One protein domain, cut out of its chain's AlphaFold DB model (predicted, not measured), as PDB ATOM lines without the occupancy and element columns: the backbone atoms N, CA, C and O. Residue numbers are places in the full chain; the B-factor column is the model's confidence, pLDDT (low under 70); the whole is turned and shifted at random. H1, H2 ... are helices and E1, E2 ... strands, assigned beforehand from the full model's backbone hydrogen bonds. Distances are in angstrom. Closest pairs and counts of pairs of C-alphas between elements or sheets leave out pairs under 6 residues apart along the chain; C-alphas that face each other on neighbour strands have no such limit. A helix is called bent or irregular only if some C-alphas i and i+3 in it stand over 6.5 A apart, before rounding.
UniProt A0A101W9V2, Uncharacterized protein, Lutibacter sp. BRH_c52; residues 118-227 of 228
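Overview. This is residues 118 to 227 of the 228 residues of an uncharacterized protein of Lutibacter sp. BRH_c52 (UniProt A0A101W9V2). A twisted sheet of four strands has one long helix, H1, slantwise over one face; the short helices H2 and H3 graze the sheet near one end of the strands, and H4 lies beyond H3, off the sheet. From E4, residues 197 to 211 fold back to H4. The printed part has 110 residues, with named elements in the order E1, E2, H1, E3, H2, H3, E4, H4; the class is mixed, helices and strands. The sheet, E1, E2, E3, E4, is mixed. The whole is compact, with a radius of gyration of the C-alphas of 13.8 A and spans of 40 by 28 by 24 A.

Arrangement. E1, residues 118 to 124, and E2, residues 129 to 135, form an antiparallel hairpin, with N 123 and O 130 within hydrogen-bond range at 2.9 A. E3, residues 161 to 166, is parallel to E2, with N 164 and O 131 at 2.8 A. E4, residues 192 to 196, is antiparallel to E3, with N 165 and O 194 at 2.9 A. H1, residues 142 to 156, is on the sheet, making two layers, at a height over the sheet of 9.2 A; its closest C-alphas to E3 are Ile 149 and Val 163, 7.0 A. E2, H1, E3 form a strand-helix-strand unit, parallel neighbour strands with a helix between, with a right-handed crossover. H2, residues 169 to 174, is irregular, with C-alphas 170 and 173 7.2 A apart. It touches H3, residues 183 to 191, at a steep tilt of 45 degrees, opposite ways; their closest C-alphas are Ile 171 and Leu 188, 5.9 A. H3 and H4, residues 212 to 216, only just touch, with 3 pairs of C-alphas within 8 A, the closest Ile 186 and Tyr 214, 6.0 A. In H1, H3 and H4 every O i to N i+4 pair is within hydrogen-bond range; H2 has 0 of 2, and 2 of 3 for O i to N i+3.

Along the chain. E1 begins at C-alpha 118 (-31.547, 2.678, -9.170), and H4 ends at C-alpha 216 (-29.796, -25.946, -22.624). First to last C-alpha, H1 measures 20.8 A, E2 18.6 A, E1 17.0 A and E3 16.3 A.

Size, cuts and confidence. The C-alphas farthest apart, Ser 126 and Ile 227, are 41.7 A apart. The printed part has no cut, and the link from E4 to H4 is long. Only residues 226 to 227 are under 70 in pLDDT.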
ATOM      1  N   GLU A 118     -31.621   1.731  -8.061       97.44
ATOM      2  CA  GLU A 118     -31.547   2.678  -9.170       97.44
ATOM      3  C   GLU A 118     -32.581   2.265 -10.215       97.44
ATOM      4  O   GLU A 118     -32.588   1.116 -10.653       97.44
ATOM      5  N   ILE A 119     -33.453   3.187 -10.622       97.69
ATOM      6  CA  ILE A 119     -34.279   2.987 -11.814       97.69
ATOM      7  C   ILE A 119     -33.353   3.192 -13.010       97.69
ATOM      8  O   ILE A 119     -32.894   4.301 -13.269       97.69
ATOM      9  N   ILE A 120     -33.023   2.100 -13.690       97.69
ATOM     10  CA  ILE A 120     -32.042   2.087 -14.780       97.69
ATOM     11  C   ILE A 120     -32.685   2.287 -16.153       97.69
ATOM     12  O   ILE A 120     -31.994   2.665 -17.098       97.69
ATOM     13  N   LYS A 121     -33.993   2.036 -16.271       97.44
ATOM     14  CA  LYS A 121     -34.796   2.310 -17.464       97.44
ATOM     15  C   LYS A 121     -36.278   2.370 -17.093       97.44
ATOM     16  O   LYS A 121     -36.717   1.620 -16.222       97.44
ATOM     17  N   THR A 122     -37.031   3.205 -17.801       96.94
ATOM     18  CA  THR A 122     -38.495   3.229 -17.749       96.94
ATOM     19  C   THR A 122     -39.044   3.202 -19.170       96.94
ATOM     20  O   THR A 122     -38.672   4.057 -19.974       96.94
ATOM     21  N   ASP A 123     -39.933   2.255 -19.468       94.69
ATOM     22  CA  ASP A 123     -40.698   2.225 -20.717       94.69
ATOM     23  C   ASP A 123     -42.168   2.521 -20.427       94.69
ATOM     24  O   ASP A 123     -42.850   1.745 -19.754       94.69
ATOM     25  N   HIS A 124     -42.662   3.638 -20.950       94.25
ATOM     26  CA  HIS A 124     -44.015   4.122 -20.707       94.25
ATOM     27  C   HIS A 124     -44.909   3.935 -21.939       94.25
ATOM     28  O   HIS A 124     -44.528   4.308 -23.052       94.25
ATOM     29  N   ASN A 125     -46.119   3.410 -21.736       90.19
ATOM     30  CA  ASN A 125     -47.220   3.501 -22.692       90.19
ATOM     31  C   ASN A 125     -48.512   3.974 -21.991       90.19
ATOM     32  O   ASN A 125     -48.512   4.230 -20.790       90.19
ATOM     33  N   SER A 126     -49.609   4.101 -22.743       92.25
ATOM     34  CA  SER A 126     -50.878   4.646 -22.235       92.25
ATOM     35  C   SER A 126     -51.525   3.841 -21.109       92.25
ATOM     36  O   SER A 126     -52.293   4.411 -20.341       92.25
ATOM     37  N   ASP A 127     -51.240   2.543 -21.021       92.00
ATOM     38  CA  ASP A 127     -51.920   1.626 -20.108       92.00
ATOM     39  C   ASP A 127     -50.995   1.085 -19.021       92.00
ATOM     40  O   ASP A 127     -51.479   0.718 -17.954       92.00
ATOM     41  N   VAL A 128     -49.685   1.012 -19.281       95.25
ATOM     42  CA  VAL A 128     -48.701   0.345 -18.427       95.25
ATOM     43  C   VAL A 128     -47.347   1.055 -18.461       95.25
ATOM     44  O   VAL A 128     -46.816   1.394 -19.520       95.25
ATOM     45  N   GLU A 129     -46.735   1.180 -17.286       97.31
ATOM     46  CA  GLU A 129     -45.355   1.628 -17.108       97.31
ATOM     47  C   GLU A 129     -44.434   0.461 -16.721       97.31
ATOM     48  O   GLU A 129     -44.711  -0.284 -15.785       97.31
ATOM     49  N   ASN A 130     -43.323   0.272 -17.427       97.62
ATOM     50  CA  ASN A 130     -42.344  -0.768 -17.114       97.62
ATOM     51  C   ASN A 130     -41.123  -0.134 -16.458       97.62
ATOM     52  O   ASN A 130     -40.381   0.605 -17.103       97.62
ATOM     53  N   PHE A 131     -40.896  -0.453 -15.190       98.31
ATOM     54  CA  PHE A 131     -39.716  -0.036 -14.447       98.31
ATOM     55  C   PHE A 131     -38.665  -1.139 -14.462       98.31
ATOM     56  O   PHE A 131     -38.899  -2.240 -13.960       98.31
ATOM     57  N   HIS A 132     -37.476  -0.824 -14.968       98.25
ATOM     58  CA  HIS A 132     -36.289  -1.655 -14.818       98.25
ATOM     59  C   HIS A 132     -35.467  -1.110 -13.661       98.25
ATOM     60  O   HIS A 132     -35.000   0.032 -13.690       98.25
ATOM     61  N   VAL A 133     -35.298  -1.927 -12.629       98.31
ATOM     62  CA  VAL A 133     -34.774  -1.500 -11.336       98.31
ATOM     63  C   VAL A 133     -33.563  -2.340 -10.967       98.31
ATOM     64  O   VAL A 133     -33.634  -3.562 -10.905       98.31
ATOM     65  N   LEU A 134     -32.442  -1.680 -10.702       97.94
ATOM     66  CA  LEU A 134     -31.233  -2.294 -10.173       97.94
ATOM     67  C   LEU A 134     -31.248  -2.207  -8.646       97.94
ATOM     68  O   LEU A 134     -31.248  -1.101  -8.110       97.94
ATOM     69  N   ILE A 135     -31.200  -3.337  -7.943       95.75
ATOM     70  CA  ILE A 135     -30.947  -3.356  -6.496       95.75
ATOM     71  C   ILE A 135     -29.444  -3.257  -6.225       95.75
ATOM     72  O   ILE A 135     -28.630  -3.911  -6.873       95.75
ATOM     73  N   LYS A 136     -29.064  -2.419  -5.260       93.00
ATOM     74  CA  LYS A 136     -27.666  -2.176  -4.862       93.00
ATOM     75  C   LYS A 136     -27.269  -2.950  -3.602       93.00
ATOM     76  O   LYS A 136     -26.081  -3.048  -3.284       93.00
ATOM     77  N   GLN A 137     -28.242  -3.506  -2.881       85.38
ATOM     78  CA  GLN A 137     -27.992  -4.330  -1.701       85.38
ATOM     79  C   GLN A 137     -27.231  -5.607  -2.088       85.38
ATOM     80  O   GLN A 137     -27.612  -6.326  -3.007       85.38
ATOM     81  N   LYS A 138     -26.151  -5.917  -1.358       79.44
ATOM     82  CA  LYS A 138     -25.298  -7.089  -1.643       79.44
ATOM     83  C   LYS A 138     -25.940  -8.423  -1.266       79.44
ATOM     84  O   LYS A 138     -25.567  -9.456  -1.812       79.44
ATOM     85  N   ALA A 139     -26.841  -8.409  -0.290       85.50
ATOM     86  CA  ALA A 139     -27.522  -9.592   0.203       85.50
ATOM     87  C   ALA A 139     -29.023  -9.340   0.161       85.50
ATOM     88  O   ALA A 139     -29.500  -8.319   0.645       85.50
ATOM     89  N   PHE A 140     -29.744 -10.277  -0.437       91.12
ATOM     90  CA  PHE A 140     -31.188 -10.238  -0.577       91.12
ATOM     91  C   PHE A 140     -31.710 -11.667  -0.704       91.12
ATOM     92  O   PHE A 140     -31.007 -12.569  -1.177       91.12
ATOM     93  N   ASP A 141     -32.957 -11.874  -0.326       91.56
ATOM     94  CA  ASP A 141     -33.678 -13.121  -0.511       91.56
ATOM     95  C   ASP A 141     -35.015 -12.860  -1.214       91.56
ATOM     96  O   ASP A 141     -35.345 -11.737  -1.599       91.56
ATOM     97  N   LYS A 142     -35.759 -13.938  -1.459       91.50
ATOM     98  CA  LYS A 142     -37.022 -13.882  -2.189       91.50
ATOM     99  C   LYS A 142     -38.064 -13.014  -1.483       91.50
ATOM    100  O   LYS A 142     -38.819 -12.310  -2.149       91.50
ATOM    101  N   GLU A 143     -38.098 -13.053  -0.154       89.69
ATOM    102  CA  GLU A 143     -39.038 -12.264   0.631       89.69
ATOM    103  C   GLU A 143     -38.606 -10.796   0.663       89.69
ATOM    104  O   GLU A 143     -39.423  -9.918   0.398       89.69
ATOM    105  N   SER A 144     -37.319 -10.509   0.884       91.81
ATOM    106  CA  SER A 144     -36.813  -9.134   0.916       91.81
ATOM    107  C   SER A 144     -37.028  -8.408  -0.419       91.81
ATOM    108  O   SER A 144     -37.425  -7.243  -0.424       91.81
ATOM    109  N   VAL A 145     -36.840  -9.096  -1.553       94.81
ATOM    110  CA  VAL A 145     -37.112  -8.544  -2.894       94.81
ATOM    111  C   VAL A 145     -38.606  -8.319  -3.115       94.81
ATOM    112  O   VAL A 145     -38.998  -7.285  -3.652       94.81
ATOM    113  N   PHE A 146     -39.462  -9.237  -2.668       93.31
ATOM    114  CA  PHE A 146     -40.907  -9.047  -2.764       93.31
ATOM    115  C   PHE A 146     -41.389  -7.840  -1.945       93.31
ATOM    116  O   PHE A 146     -42.180  -7.030  -2.430       93.31
ATOM    117  N   GLN A 147     -40.868  -7.672  -0.727       90.94
ATOM    118  CA  GLN A 147     -41.169  -6.511   0.114       90.94
ATOM    119  C   GLN A 147     -40.640  -5.206  -0.496       90.94
ATOM    120  O   GLN A 147     -41.328  -4.187  -0.438       90.94
ATOM    121  N   PHE A 148     -39.459  -5.234  -1.121       94.31
ATOM    122  CA  PHE A 148     -38.940  -4.109  -1.899       94.31
ATOM    123  C   PHE A 148     -39.907  -3.712  -3.024       94.31
ATOM    124  O   PHE A 148     -40.291  -2.550  -3.106       94.31
ATOM    125  N   ILE A 149     -40.365  -4.673  -3.834       95.44
ATOM    126  CA  ILE A 149     -41.300  -4.422  -4.942       95.44
ATOM    127  C   ILE A 149     -42.607  -3.801  -4.437       95.44
ATOM    128  O   ILE A 149     -43.110  -2.862  -5.051       95.44
ATOM    129  N   LYS A 150     -43.151  -4.278  -3.309       92.88
ATOM    130  CA  LYS A 150     -44.365  -3.697  -2.711       92.88
ATOM    131  C   LYS A 150     -44.193  -2.218  -2.368       92.88
ATOM    132  O   LYS A 150     -45.048  -1.411  -2.723       92.88
ATOM    133  N   ARG A 151     -43.081  -1.859  -1.722       92.44
ATOM    134  CA  ARG A 151     -42.768  -0.460  -1.385       92.44
ATOM    135  C   ARG A 151     -42.515   0.371  -2.638       92.44
ATOM    136  O   ARG A 151     -43.052   1.464  -2.755       92.44
ATOM    137  N   PHE A 152     -41.782  -0.183  -3.604       95.44
ATOM    138  CA  PHE A 152     -41.490   0.481  -4.873       95.44
ATOM    139  C   PHE A 152     -42.778   0.839  -5.613       95.44
ATOM    140  O   PHE A 152     -42.944   1.969  -6.056       95.44
ATOM    141  N   ARG A 153     -43.726  -0.101  -5.693       94.88
ATOM    142  CA  ARG A 153     -45.036   0.149  -6.304       94.88
ATOM    143  C   ARG A 153     -45.791   1.273  -5.600       94.88
ATOM    144  O   ARG A 153     -46.342   2.125  -6.283       94.88
ATOM    145  N   ASN A 154     -45.786   1.287  -4.267       91.62
ATOM    146  CA  ASN A 154     -46.444   2.329  -3.480       91.62
ATOM    147  C   ASN A 154     -45.838   3.727  -3.707       91.62
ATOM    148  O   ASN A 154     -46.557   4.717  -3.660       91.62
ATOM    149  N   GLU A 155     -44.529   3.810  -3.947       92.88
ATOM    150  CA  GLU A 155     -43.831   5.083  -4.165       92.88
ATOM    151  C   GLU A 155     -43.867   5.579  -5.616       92.88
ATOM    152  O   GLU A 155     -43.949   6.786  -5.835       92.88
ATOM    153  N   HIS A 156     -43.782   4.676  -6.598       94.44
ATOM    154  CA  HIS A 156     -43.495   5.047  -7.994       94.44
ATOM    155  C   HIS A 156     -44.635   4.771  -8.967       94.44
ATOM    156  O   HIS A 156     -44.715   5.427 -10.004       94.44
ATOM    157  N   CYS A 157     -45.526   3.822  -8.675       94.12
ATOM    158  CA  CYS A 157     -46.551   3.440  -9.639       94.12
ATOM    159  C   CYS A 157     -47.793   4.317  -9.501       94.12
ATOM    160  O   CYS A 157     -48.619   4.129  -8.613       94.12
ATOM    161  N   SER A 158     -47.932   5.260 -10.431       92.44
ATOM    162  CA  SER A 158     -49.121   6.112 -10.561       92.44
ATOM    163  C   SER A 158     -50.233   5.489 -11.422       92.44
ATOM    164  O   SER A 158     -51.371   5.954 -11.407       92.44
ATOM    165  N   MET A 159     -49.907   4.421 -12.153       92.56
ATOM    166  CA  MET A 159     -50.799   3.635 -13.007       92.56
ATOM    167  C   MET A 159     -50.413   2.150 -12.942       92.56
ATOM    168  O   MET A 159     -49.538   1.768 -12.156       92.56
ATOM    169  N   ASN A 160     -51.039   1.295 -13.759       95.12
ATOM    170  CA  ASN A 160     -50.587  -0.091 -13.884       95.12
ATOM    171  C   ASN A 160     -49.100  -0.099 -14.242       95.12
ATOM    172  O   ASN A 160     -48.664   0.586 -15.164       95.12
ATOM    173  N   CYS A 161     -48.314  -0.873 -13.506       96.81
ATOM    174  CA  CYS A 161     -46.883  -0.921 -13.733       96.81
ATOM    175  C   CYS A 161     -46.341  -2.341 -13.611       96.81
ATOM    176  O   CYS A 161     -46.830  -3.142 -12.804       96.81
ATOM    177  N   ASN A 162     -45.296  -2.617 -14.377       97.81
ATOM    178  CA  ASN A 162     -44.441  -3.783 -14.239       97.81
ATOM    179  C   ASN A 162     -43.140  -3.359 -13.556       97.81
ATOM    180  O   ASN A 162     -42.582  -2.311 -13.871       97.81
ATOM    181  N   VAL A 163     -42.640  -4.181 -12.636       98.25
ATOM    182  CA  VAL A 163     -41.365  -3.955 -11.946       98.25
ATOM    183  C   VAL A 163     -40.443  -5.129 -12.255       98.25
ATOM    184  O   VAL A 163     -40.715  -6.262 -11.848       98.25
ATOM    185  N   LEU A 164     -39.370  -4.863 -12.997       98.19
ATOM    186  CA  LEU A 164     -38.349  -5.827 -13.390       98.19
ATOM    187  C   LEU A 164     -37.083  -5.542 -12.583       98.19
ATOM    188  O   LEU A 164     -36.504  -4.463 -12.694       98.19
ATOM    189  N   VAL A 165     -36.674  -6.494 -11.748       98.19
ATOM    190  CA  VAL A 165     -35.599  -6.303 -10.768       98.19
ATOM    191  C   VAL A 165     -34.337  -7.043 -11.195       98.19
ATOM    192  O   VAL A 165     -34.378  -8.244 -11.472       98.19
ATOM    193  N   TYR A 166     -33.209  -6.336 -11.167       97.62
ATOM    194  CA  TYR A 166     -31.884  -6.823 -11.539       97.62
ATOM    195  C   TYR A 166     -30.850  -6.535 -10.453       97.62
ATOM    196  O   TYR A 166     -31.014  -5.588  -9.688       97.62
ATOM    197  N   ASP A 167     -29.751  -7.285 -10.419       96.00
ATOM    198  CA  ASP A 167     -28.636  -7.057  -9.480       96.00
ATOM    199  C   ASP A 167     -27.318  -6.623 -10.156       96.00
ATOM    200  O   ASP A 167     -26.318  -6.373  -9.482       96.00
ATOM    201  N   SER A 168     -27.303  -6.487 -11.486       96.06
ATOM    202  CA  SER A 168     -26.114  -6.093 -12.247       96.06
ATOM    203  C   SER A 168     -26.449  -5.169 -13.411       96.06
ATOM    204  O   SER A 168     -27.390  -5.414 -14.157       96.06
ATOM    205  N   LYS A 169     -25.613  -4.147 -13.647       96.12
ATOM    206  CA  LYS A 169     -25.704  -3.278 -14.837       96.12
ATOM    207  C   LYS A 169     -25.294  -3.977 -16.140       96.12
ATOM    208  O   LYS A 169     -25.516  -3.415 -17.210       96.12
ATOM    209  N   SER A 170     -24.738  -5.194 -16.085       95.94
ATOM    210  CA  SER A 170     -24.402  -5.976 -17.290       95.94
ATOM    211  C   SER A 170     -25.625  -6.300 -18.157       95.94
ATOM    212  O   SER A 170     -25.465  -6.649 -19.323       95.94
ATOM    213  N   ILE A 171     -26.837  -6.168 -17.609       96.12
ATOM    214  CA  ILE A 171     -28.103  -6.419 -18.305       96.12
ATOM    215  C   ILE A 171     -28.582  -5.252 -19.170       96.12
ATOM    216  O   ILE A 171     -29.439  -5.466 -20.017       96.12
ATOM    217  N   LEU A 172     -28.045  -4.036 -18.996       96.25
ATOM    218  CA  LEU A 172     -28.481  -2.845 -19.739       96.25
ATOM    219  C   LEU A 172     -28.584  -3.059 -21.262       96.25
ATOM    220  O   LEU A 172     -29.637  -2.757 -21.820       96.25
ATOM    221  N   PRO A 173     -27.570  -3.624 -21.954       96.50
ATOM    222  CA  PRO A 173     -27.661  -3.862 -23.397       96.50
ATOM    223  C   PRO A 173     -28.632  -4.989 -23.791       96.50
ATOM    224  O   PRO A 173     -28.828  -5.227 -24.980       96.50
ATOM    225  N   LEU A 174     -29.198  -5.717 -22.822       96.94
ATOM    226  CA  LEU A 174     -30.071  -6.869 -23.046       96.94
ATOM    227  C   LEU A 174     -31.557  -6.549 -22.854       96.94
ATOM    228  O   LEU A 174     -32.373  -7.330 -23.331       96.94
ATOM    229  N   ILE A 175     -31.909  -5.437 -22.195       94.50
ATOM    230  CA  ILE A 175     -33.302  -5.105 -21.841       94.50
ATOM    231  C   ILE A 175     -34.221  -5.103 -23.075       94.50
ATOM    232  O   ILE A 175     -35.275  -5.729 -23.051       94.50
ATOM    233  N   ASP A 176     -33.791  -4.462 -24.164       93.06
ATOM    234  CA  ASP A 176     -34.577  -4.326 -25.404       93.06
ATOM    235  C   ASP A 176     -34.226  -5.361 -26.472       93.06
ATOM    236  O   ASP A 176     -34.696  -5.300 -27.612       93.06
ATOM    237  N   LYS A 177     -33.342  -6.304 -26.141       95.69
ATOM    238  CA  LYS A 177     -32.814  -7.242 -27.120       95.69
ATOM    239  C   LYS A 177     -33.648  -8.515 -27.128       95.69
ATOM    240  O   LYS A 177     -33.642  -9.284 -26.174       95.69
ATOM    241  N   TYR A 178     -34.273  -8.796 -28.268       91.12
ATOM    242  CA  TYR A 178     -34.994 -10.043 -28.497       91.12
ATOM    243  C   TYR A 178     -34.768 -10.578 -29.924       91.12
ATOM    244  O   TYR A 178     -34.793  -9.794 -30.875       91.12
ATOM    245  N   PRO A 179     -34.575 -11.899 -30.115       93.62
ATOM    246  CA  PRO A 179     -34.421 -12.929 -29.084       93.62
ATOM    247  C   PRO A 179     -33.008 -12.944 -28.476       93.62
ATOM    248  O   PRO A 179     -32.018 -12.714 -29.174       93.62
ATOM    249  N   LEU A 180     -32.903 -13.288 -27.190       96.12
ATOM    250  CA  LEU A 180     -31.620 -13.578 -26.537       96.12
ATOM    251  C   LEU A 180     -31.201 -15.030 -26.791       96.12
ATOM    252  O   LEU A 180     -32.040 -15.929 -26.811       96.12
ATOM    253  N   LYS A 181     -29.897 -15.271 -26.983       95.75
ATOM    254  CA  LYS A 181     -29.351 -16.615 -27.235       95.75
ATOM    255  C   LYS A 181     -28.037 -16.848 -26.497       95.75
ATOM    256  O   LYS A 181     -27.240 -15.927 -26.312       95.75
ATOM    257  N   GLY A 182     -27.784 -18.106 -26.128       96.44
ATOM    258  CA  GLY A 182     -26.516 -18.546 -25.547       96.44
ATOM    259  C   GLY A 182     -26.113 -17.710 -24.331       96.44
ATOM    260  O   GLY A 182     -26.889 -17.544 -23.394       96.44
ATOM    261  N   LYS A 183     -24.904 -17.135 -24.370       96.62
ATOM    262  CA  LYS A 183     -24.338 -16.350 -23.259       96.62
ATOM    263  C   LYS A 183     -25.164 -15.119 -22.880       96.62
ATOM    264  O   LYS A 183     -25.136 -14.721 -21.723       96.62
ATOM    265  N   GLU A 184     -25.887 -14.519 -23.823       97.69
ATOM    266  CA  GLU A 184     -26.710 -13.338 -23.538       97.69
ATOM    267  C   GLU A 184     -27.934 -13.712 -22.705       97.69
ATOM    268  O   GLU A 184     -28.250 -13.032 -21.734       97.69
ATOM    269  N   TYR A 185     -28.566 -14.839 -23.042       97.50
ATOM    270  CA  TYR A 185     -29.672 -15.392 -22.267       97.50
ATOM    271  C   TYR A 185     -29.217 -15.774 -20.857       97.50
ATOM    272  O   TYR A 185     -29.859 -15.400 -19.885       97.50
ATOM    273  N   ILE A 186     -28.068 -16.455 -20.745       96.81
ATOM    274  CA  ILE A 186     -27.482 -16.825 -19.447       96.81
ATOM    275  C   ILE A 186     -27.210 -15.579 -18.599       96.81
ATOM    276  O   ILE A 186     -27.615 -15.538 -17.445       96.81
ATOM    277  N   ASN A 187     -26.585 -14.543 -19.172       97.06
ATOM    278  CA  ASN A 187     -26.289 -13.309 -18.444       97.06
ATOM    279  C   ASN A 187     -27.563 -12.591 -17.974       97.06
ATOM    280  O   ASN A 187     -27.587 -12.077 -16.861       97.06
ATOM    281  N   LEU A 188     -28.629 -12.568 -18.785       97.12
ATOM    282  CA  LEU A 188     -29.918 -12.058 -18.317       97.12
ATOM    283  C   LEU A 188     -30.456 -12.930 -17.176       97.12
ATOM    284  O   LEU A 188     -30.802 -12.404 -16.130       97.12
ATOM    285  N   ALA A 189     -30.504 -14.249 -17.349       96.44
ATOM    286  CA  ALA A 189     -31.068 -15.177 -16.373       96.44
ATOM    287  C   ALA A 189     -30.338 -15.182 -15.021       96.44
ATOM    288  O   ALA A 189     -30.971 -15.353 -13.981       96.44
ATOM    289  N   ASP A 190     -29.021 -14.980 -15.013       95.62
ATOM    290  CA  ASP A 190     -28.223 -14.892 -13.788       95.62
ATOM    291  C   ASP A 190     -28.490 -13.602 -13.000       95.62
ATOM    292  O   ASP A 190     -28.384 -13.607 -11.775       95.62
ATOM    293  N   HIS A 191     -28.874 -12.526 -13.690       96.12
ATOM    294  CA  HIS A 191     -29.007 -11.187 -13.110       96.12
ATOM    295  C   HIS A 191     -30.446 -10.657 -13.053       96.12
ATOM    296  O   HIS A 191     -30.691  -9.629 -12.429       96.12
ATOM    297  N   PHE A 192     -31.412 -11.336 -13.679       97.12
ATOM    298  CA  PHE A 192     -32.842 -11.031 -13.607       97.12
ATOM    299  C   PHE A 192     -33.431 -11.713 -12.369       97.12
ATOM    300  O   PHE A 192     -33.804 -12.886 -12.389       97.12
ATOM    301  N   ILE A 193     -33.557 -10.947 -11.289       96.81
ATOM    302  CA  ILE A 193     -33.927 -11.438  -9.961       96.81
ATOM    303  C   ILE A 193     -35.415 -11.755  -9.853       96.81
ATOM    304  O   ILE A 193     -35.798 -12.808  -9.338       96.81
ATOM    305  N   SER A 194     -36.271 -10.834 -10.288       96.94
ATOM    306  CA  SER A 194     -37.715 -10.947 -10.086       96.94
ATOM    307  C   SER A 194     -38.481 -10.076 -11.068       96.94
ATOM    308  O   SER A 194     -38.019  -8.999 -11.444       96.94
ATOM    309  N   MET A 195     -39.657 -10.548 -11.471       95.62
ATOM    310  CA  MET A 195     -40.615  -9.805 -12.282       95.62
ATOM    311  C   MET A 195     -41.937  -9.720 -11.527       95.62
ATOM    312  O   MET A 195     -42.496 -10.747 -11.152       95.62
ATOM    313  N   SER A 196     -42.456  -8.512 -11.349       96.44
ATOM    314  CA  SER A 196     -43.814  -8.289 -10.858       96.44
ATOM    315  C   SER A 196     -44.606  -7.584 -11.942       96.44
ATOM    316  O   SER A 196     -44.374  -6.401 -12.188       96.44
ATOM    317  N   SER A 197     -45.532  -8.293 -12.580       94.12
ATOM    318  CA  SER A 197     -46.434  -7.693 -13.556       94.12
ATOM    319  C   SER A 197     -47.616  -6.994 -12.876       94.12
ATOM    320  O   SER A 197     -47.928  -7.267 -11.713       94.12
ATOM    321  N   PHE A 198     -48.258  -6.059 -13.579       92.31
ATOM    322  CA  PHE A 198     -49.403  -5.301 -13.057       92.31
ATOM    323  C   PHE A 198     -50.618  -6.183 -12.718       92.31
ATOM    324  O   PHE A 198     -51.415  -5.816 -11.862       92.31
ATOM    325  N   ASP A 199     -50.745  -7.349 -13.351       87.56
ATOM    326  CA  ASP A 199     -51.811  -8.336 -13.143       87.56
ATOM    327  C   ASP A 199     -51.439  -9.440 -12.132       87.56
ATOM    328  O   ASP A 199     -52.320 -10.107 -11.589       87.56
ATOM    329  N   ALA A 200     -50.152  -9.584 -11.794       87.75
ATOM    330  CA  ALA A 200     -49.628 -10.589 -10.867       87.75
ATOM    331  C   ALA A 200     -48.878  -9.962  -9.680       87.75
ATOM    332  O   ALA A 200     -47.829 -10.447  -9.250       87.75
ATOM    333  N   VAL A 201     -49.401  -8.871  -9.111       89.62
ATOM    334  CA  VAL A 201     -48.689  -8.065  -8.093       89.62
ATOM    335  C   VAL A 201     -48.273  -8.837  -6.835       89.62
ATOM    336  O   VAL A 201     -47.333  -8.437  -6.151       89.62
ATOM    337  N   ASN A 202     -48.955  -9.944  -6.525       84.44
ATOM    338  CA  ASN A 202     -48.672 -10.772  -5.352       84.44
ATOM    339  C   ASN A 202     -47.814 -12.006  -5.658       84.44
ATOM    340  O   ASN A 202     -47.484 -12.759  -4.741       84.44
ATOM    341  N   LEU A 203     -47.436 -12.223  -6.921       86.06
ATOM    342  CA  LEU A 203     -46.542 -13.311  -7.281       86.06
ATOM    343  C   LEU A 203     -45.132 -13.004  -6.771       86.06
ATOM    344  O   LEU A 203     -44.478 -12.050  -7.196       86.06
ATOM    345  N   LYS A 204     -44.620 -13.870  -5.895       90.75
ATOM    346  CA  LYS A 204     -43.211 -13.858  -5.490       90.75
ATOM    347  C   LYS A 204     -42.363 -14.496  -6.594       90.75
ATOM    348  O   LYS A 204     -41.907 -15.633  -6.454       90.75
ATOM    349  N   SER A 205     -42.190 -13.797  -7.712       91.88
ATOM    350  CA  SER A 205     -41.340 -14.249  -8.820       91.88
ATOM    351  C   SER A 205     -39.877 -14.334  -8.381       91.88
ATOM    352  O   SER A 205     -39.408 -13.505  -7.595       91.88
ATOM    353  N   TRP A 206     -39.156 -15.354  -8.848       94.12
ATOM    354  CA  TRP A 206     -37.771 -15.603  -8.445       94.12
ATOM    355  C   TRP A 206     -36.971 -16.279  -9.556       94.12
ATOM    356  O   TRP A 206     -37.218 -17.448  -9.861       94.12
ATOM    357  N   TYR A 207     -36.023 -15.536 -10.130       95.56
ATOM    358  CA  TYR A 207     -35.213 -15.917 -11.291       95.56
ATOM    359  C   TYR A 207     -36.041 -16.571 -12.407       95.56
ATOM    360  O   TYR A 207     -35.837 -17.747 -12.724       95.56
ATOM    361  N   PRO A 208     -37.005 -15.838 -12.999       93.81
ATOM    362  CA  PRO A 208     -37.952 -16.414 -13.953       93.81
ATOM    363  C   PRO A 208     -37.287 -16.949 -15.233       93.81
ATOM    364  O   PRO A 208     -37.819 -17.866 -15.845       93.81
ATOM    365  N   PHE A 209     -36.108 -16.434 -15.600       94.81
ATOM    366  CA  PHE A 209     -35.351 -16.856 -16.787       94.81
ATOM    367  C   PHE A 209     -34.373 -18.013 -16.530       94.81
ATOM    368  O   PHE A 209     -33.689 -18.448 -17.450       94.81
ATOM    369  N   GLN A 210     -34.285 -18.534 -15.302       95.00
ATOM    370  CA  GLN A 210     -33.542 -19.768 -15.019       95.00
ATOM    371  C   GLN A 210     -34.465 -20.968 -15.253       95.00
ATOM    372  O   GLN A 210     -34.962 -21.599 -14.319       95.00
ATOM    373  N   ASP A 211     -34.733 -21.227 -16.530       92.25
ATOM    374  CA  ASP A 211     -35.698 -22.197 -17.046       92.25
ATOM    375  C   ASP A 211     -35.024 -23.332 -17.847       92.25
ATOM    376  O   ASP A 211     -33.827 -23.607 -17.707       92.25
ATOM    377  N   PHE A 212     -35.788 -24.070 -18.657       91.81
ATOM    378  CA  PHE A 212     -35.226 -25.146 -19.481       91.81
ATOM    379  C   PHE A 212     -34.222 -24.610 -20.515       91.81
ATOM    380  O   PHE A 212     -33.168 -25.217 -20.695       91.81
ATOM    381  N   GLN A 213     -34.488 -23.448 -21.120       94.62
ATOM    382  CA  GLN A 213     -33.600 -22.831 -22.102       94.62
ATOM    383  C   GLN A 213     -32.280 -22.380 -21.459       94.62
ATOM    384  O   GLN A 213     -31.209 -22.556 -22.043       94.62
ATOM    385  N   TYR A 214     -32.324 -21.876 -20.222       95.31
ATOM    386  CA  TYR A 214     -31.121 -21.585 -19.435       95.31
ATOM    387  C   TYR A 214     -30.217 -22.815 -19.278       95.31
ATOM    388  O   TYR A 214     -29.001 -22.727 -19.478       95.31
ATOM    389  N   LYS A 215     -30.809 -23.977 -18.965       92.75
ATOM    390  CA  LYS A 215     -30.080 -25.250 -18.852       92.75
ATOM    391  C   LYS A 215     -29.493 -25.689 -20.190       92.75
ATOM    392  O   LYS A 215     -28.330 -26.078 -20.232       92.75
ATOM    393  N   GLU A 216     -30.261 -25.597 -21.273       94.88
ATOM    394  CA  GLU A 216     -29.796 -25.946 -22.624       94.88
ATOM    395  C   GLU A 216     -28.595 -25.105 -23.066       94.88
ATOM    396  O   GLU A 216     -27.679 -25.612 -23.712       94.88
ATOM    397  N   TYR A 217     -28.558 -23.829 -22.679       95.88
ATOM    398  CA  TYR A 217     -27.421 -22.951 -22.949       95.88
ATOM    399  C   TYR A 217     -26.233 -23.139 -21.999       95.88
ATOM    400  O   TYR A 217     -25.198 -22.502 -22.201       95.88
ATOM    401  N   GLY A 218     -26.328 -24.048 -21.024       94.56
ATOM    402  CA  GLY A 218     -25.234 -24.386 -20.112       94.56
ATOM    403  C   GLY A 218     -25.123 -23.463 -18.899       94.56
ATOM    404  O   GLY A 218     -24.032 -23.304 -18.349       94.56
ATOM    405  N   GLY A 219     -26.227 -22.836 -18.493       93.50
ATOM    406  CA  GLY A 219     -26.301 -22.080 -17.249       93.50
ATOM    407  C   GLY A 219     -25.993 -22.948 -16.020       93.50
ATOM    408  O   GLY A 219     -26.242 -24.152 -16.018       93.50
ATOM    409  N   GLN A 220     -25.418 -22.345 -14.977       88.56
ATOM    410  CA  GLN A 220     -24.873 -23.063 -13.811       88.56
ATOM    411  C   GLN A 220     -25.546 -22.695 -12.480       88.56
ATOM    412  O   GLN A 220     -25.391 -23.416 -11.489       88.56
ATOM    413  N   ASN A 221     -26.302 -21.597 -12.451       85.31
ATOM    414  CA  ASN A 221     -27.009 -21.091 -11.282       85.31
ATOM    415  C   ASN A 221     -28.503 -21.411 -11.422       85.31
ATOM    416  O   ASN A 221     -29.153 -20.973 -12.362       85.31
ATOM    417  N   TRP A 222     -29.063 -22.178 -10.493       83.69
ATOM    418  CA  TRP A 222     -30.480 -22.529 -10.467       83.69
ATOM    419  C   TRP A 222     -31.143 -22.022  -9.195       83.69
ATOM    420  O   TRP A 222     -31.051 -22.618  -8.130       83.69
ATOM    421  N   LYS A 223     -31.821 -20.888  -9.302       83.19
ATOM    422  CA  LYS A 223     -32.557 -20.178  -8.255       83.19
ATOM    423  C   LYS A 223     -31.732 -19.976  -6.976       83.19
ATOM    424  O   LYS A 223     -32.249 -20.124  -5.873       83.19
ATOM    425  N   LYS A 224     -30.462 -19.577  -7.149       72.81
ATOM    426  CA  LYS A 224     -29.382 -19.464  -6.136       72.81
ATOM    427  C   LYS A 224     -28.752 -20.778  -5.654       72.81
ATOM    428  O   LYS A 224     -27.886 -20.748  -4.783       72.81
ATOM    429  N   GLU A 225     -29.104 -21.914  -6.240       70.00
ATOM    430  CA  GLU A 225     -28.435 -23.196  -6.010       70.00
ATOM    431  C   GLU A 225     -27.465 -23.504  -7.155       70.00
ATOM    432  O   GLU A 225     -27.709 -23.146  -8.306       70.00
ATOM    433  N   LYS A 226     -26.339 -24.169  -6.872       58.22
ATOM    434  CA  LYS A 226     -25.460 -24.660  -7.944       58.22
ATOM    435  C   LYS A 226     -26.086 -25.889  -8.589       58.22
ATOM    436  O   LYS A 226     -26.450 -26.827  -7.880       58.22
ATOM    437  N   ILE A 227     -26.139 -25.916  -9.919       59.72
ATOM    438  CA  ILE A 227     -26.450 -27.144 -10.655       59.72
ATOM    439  C   ILE A 227     -25.249 -28.089 -10.497       59.72
ATOM    440  O   ILE A 227     -24.114 -27.693 -10.767       59.72
TER     441      ILE A 227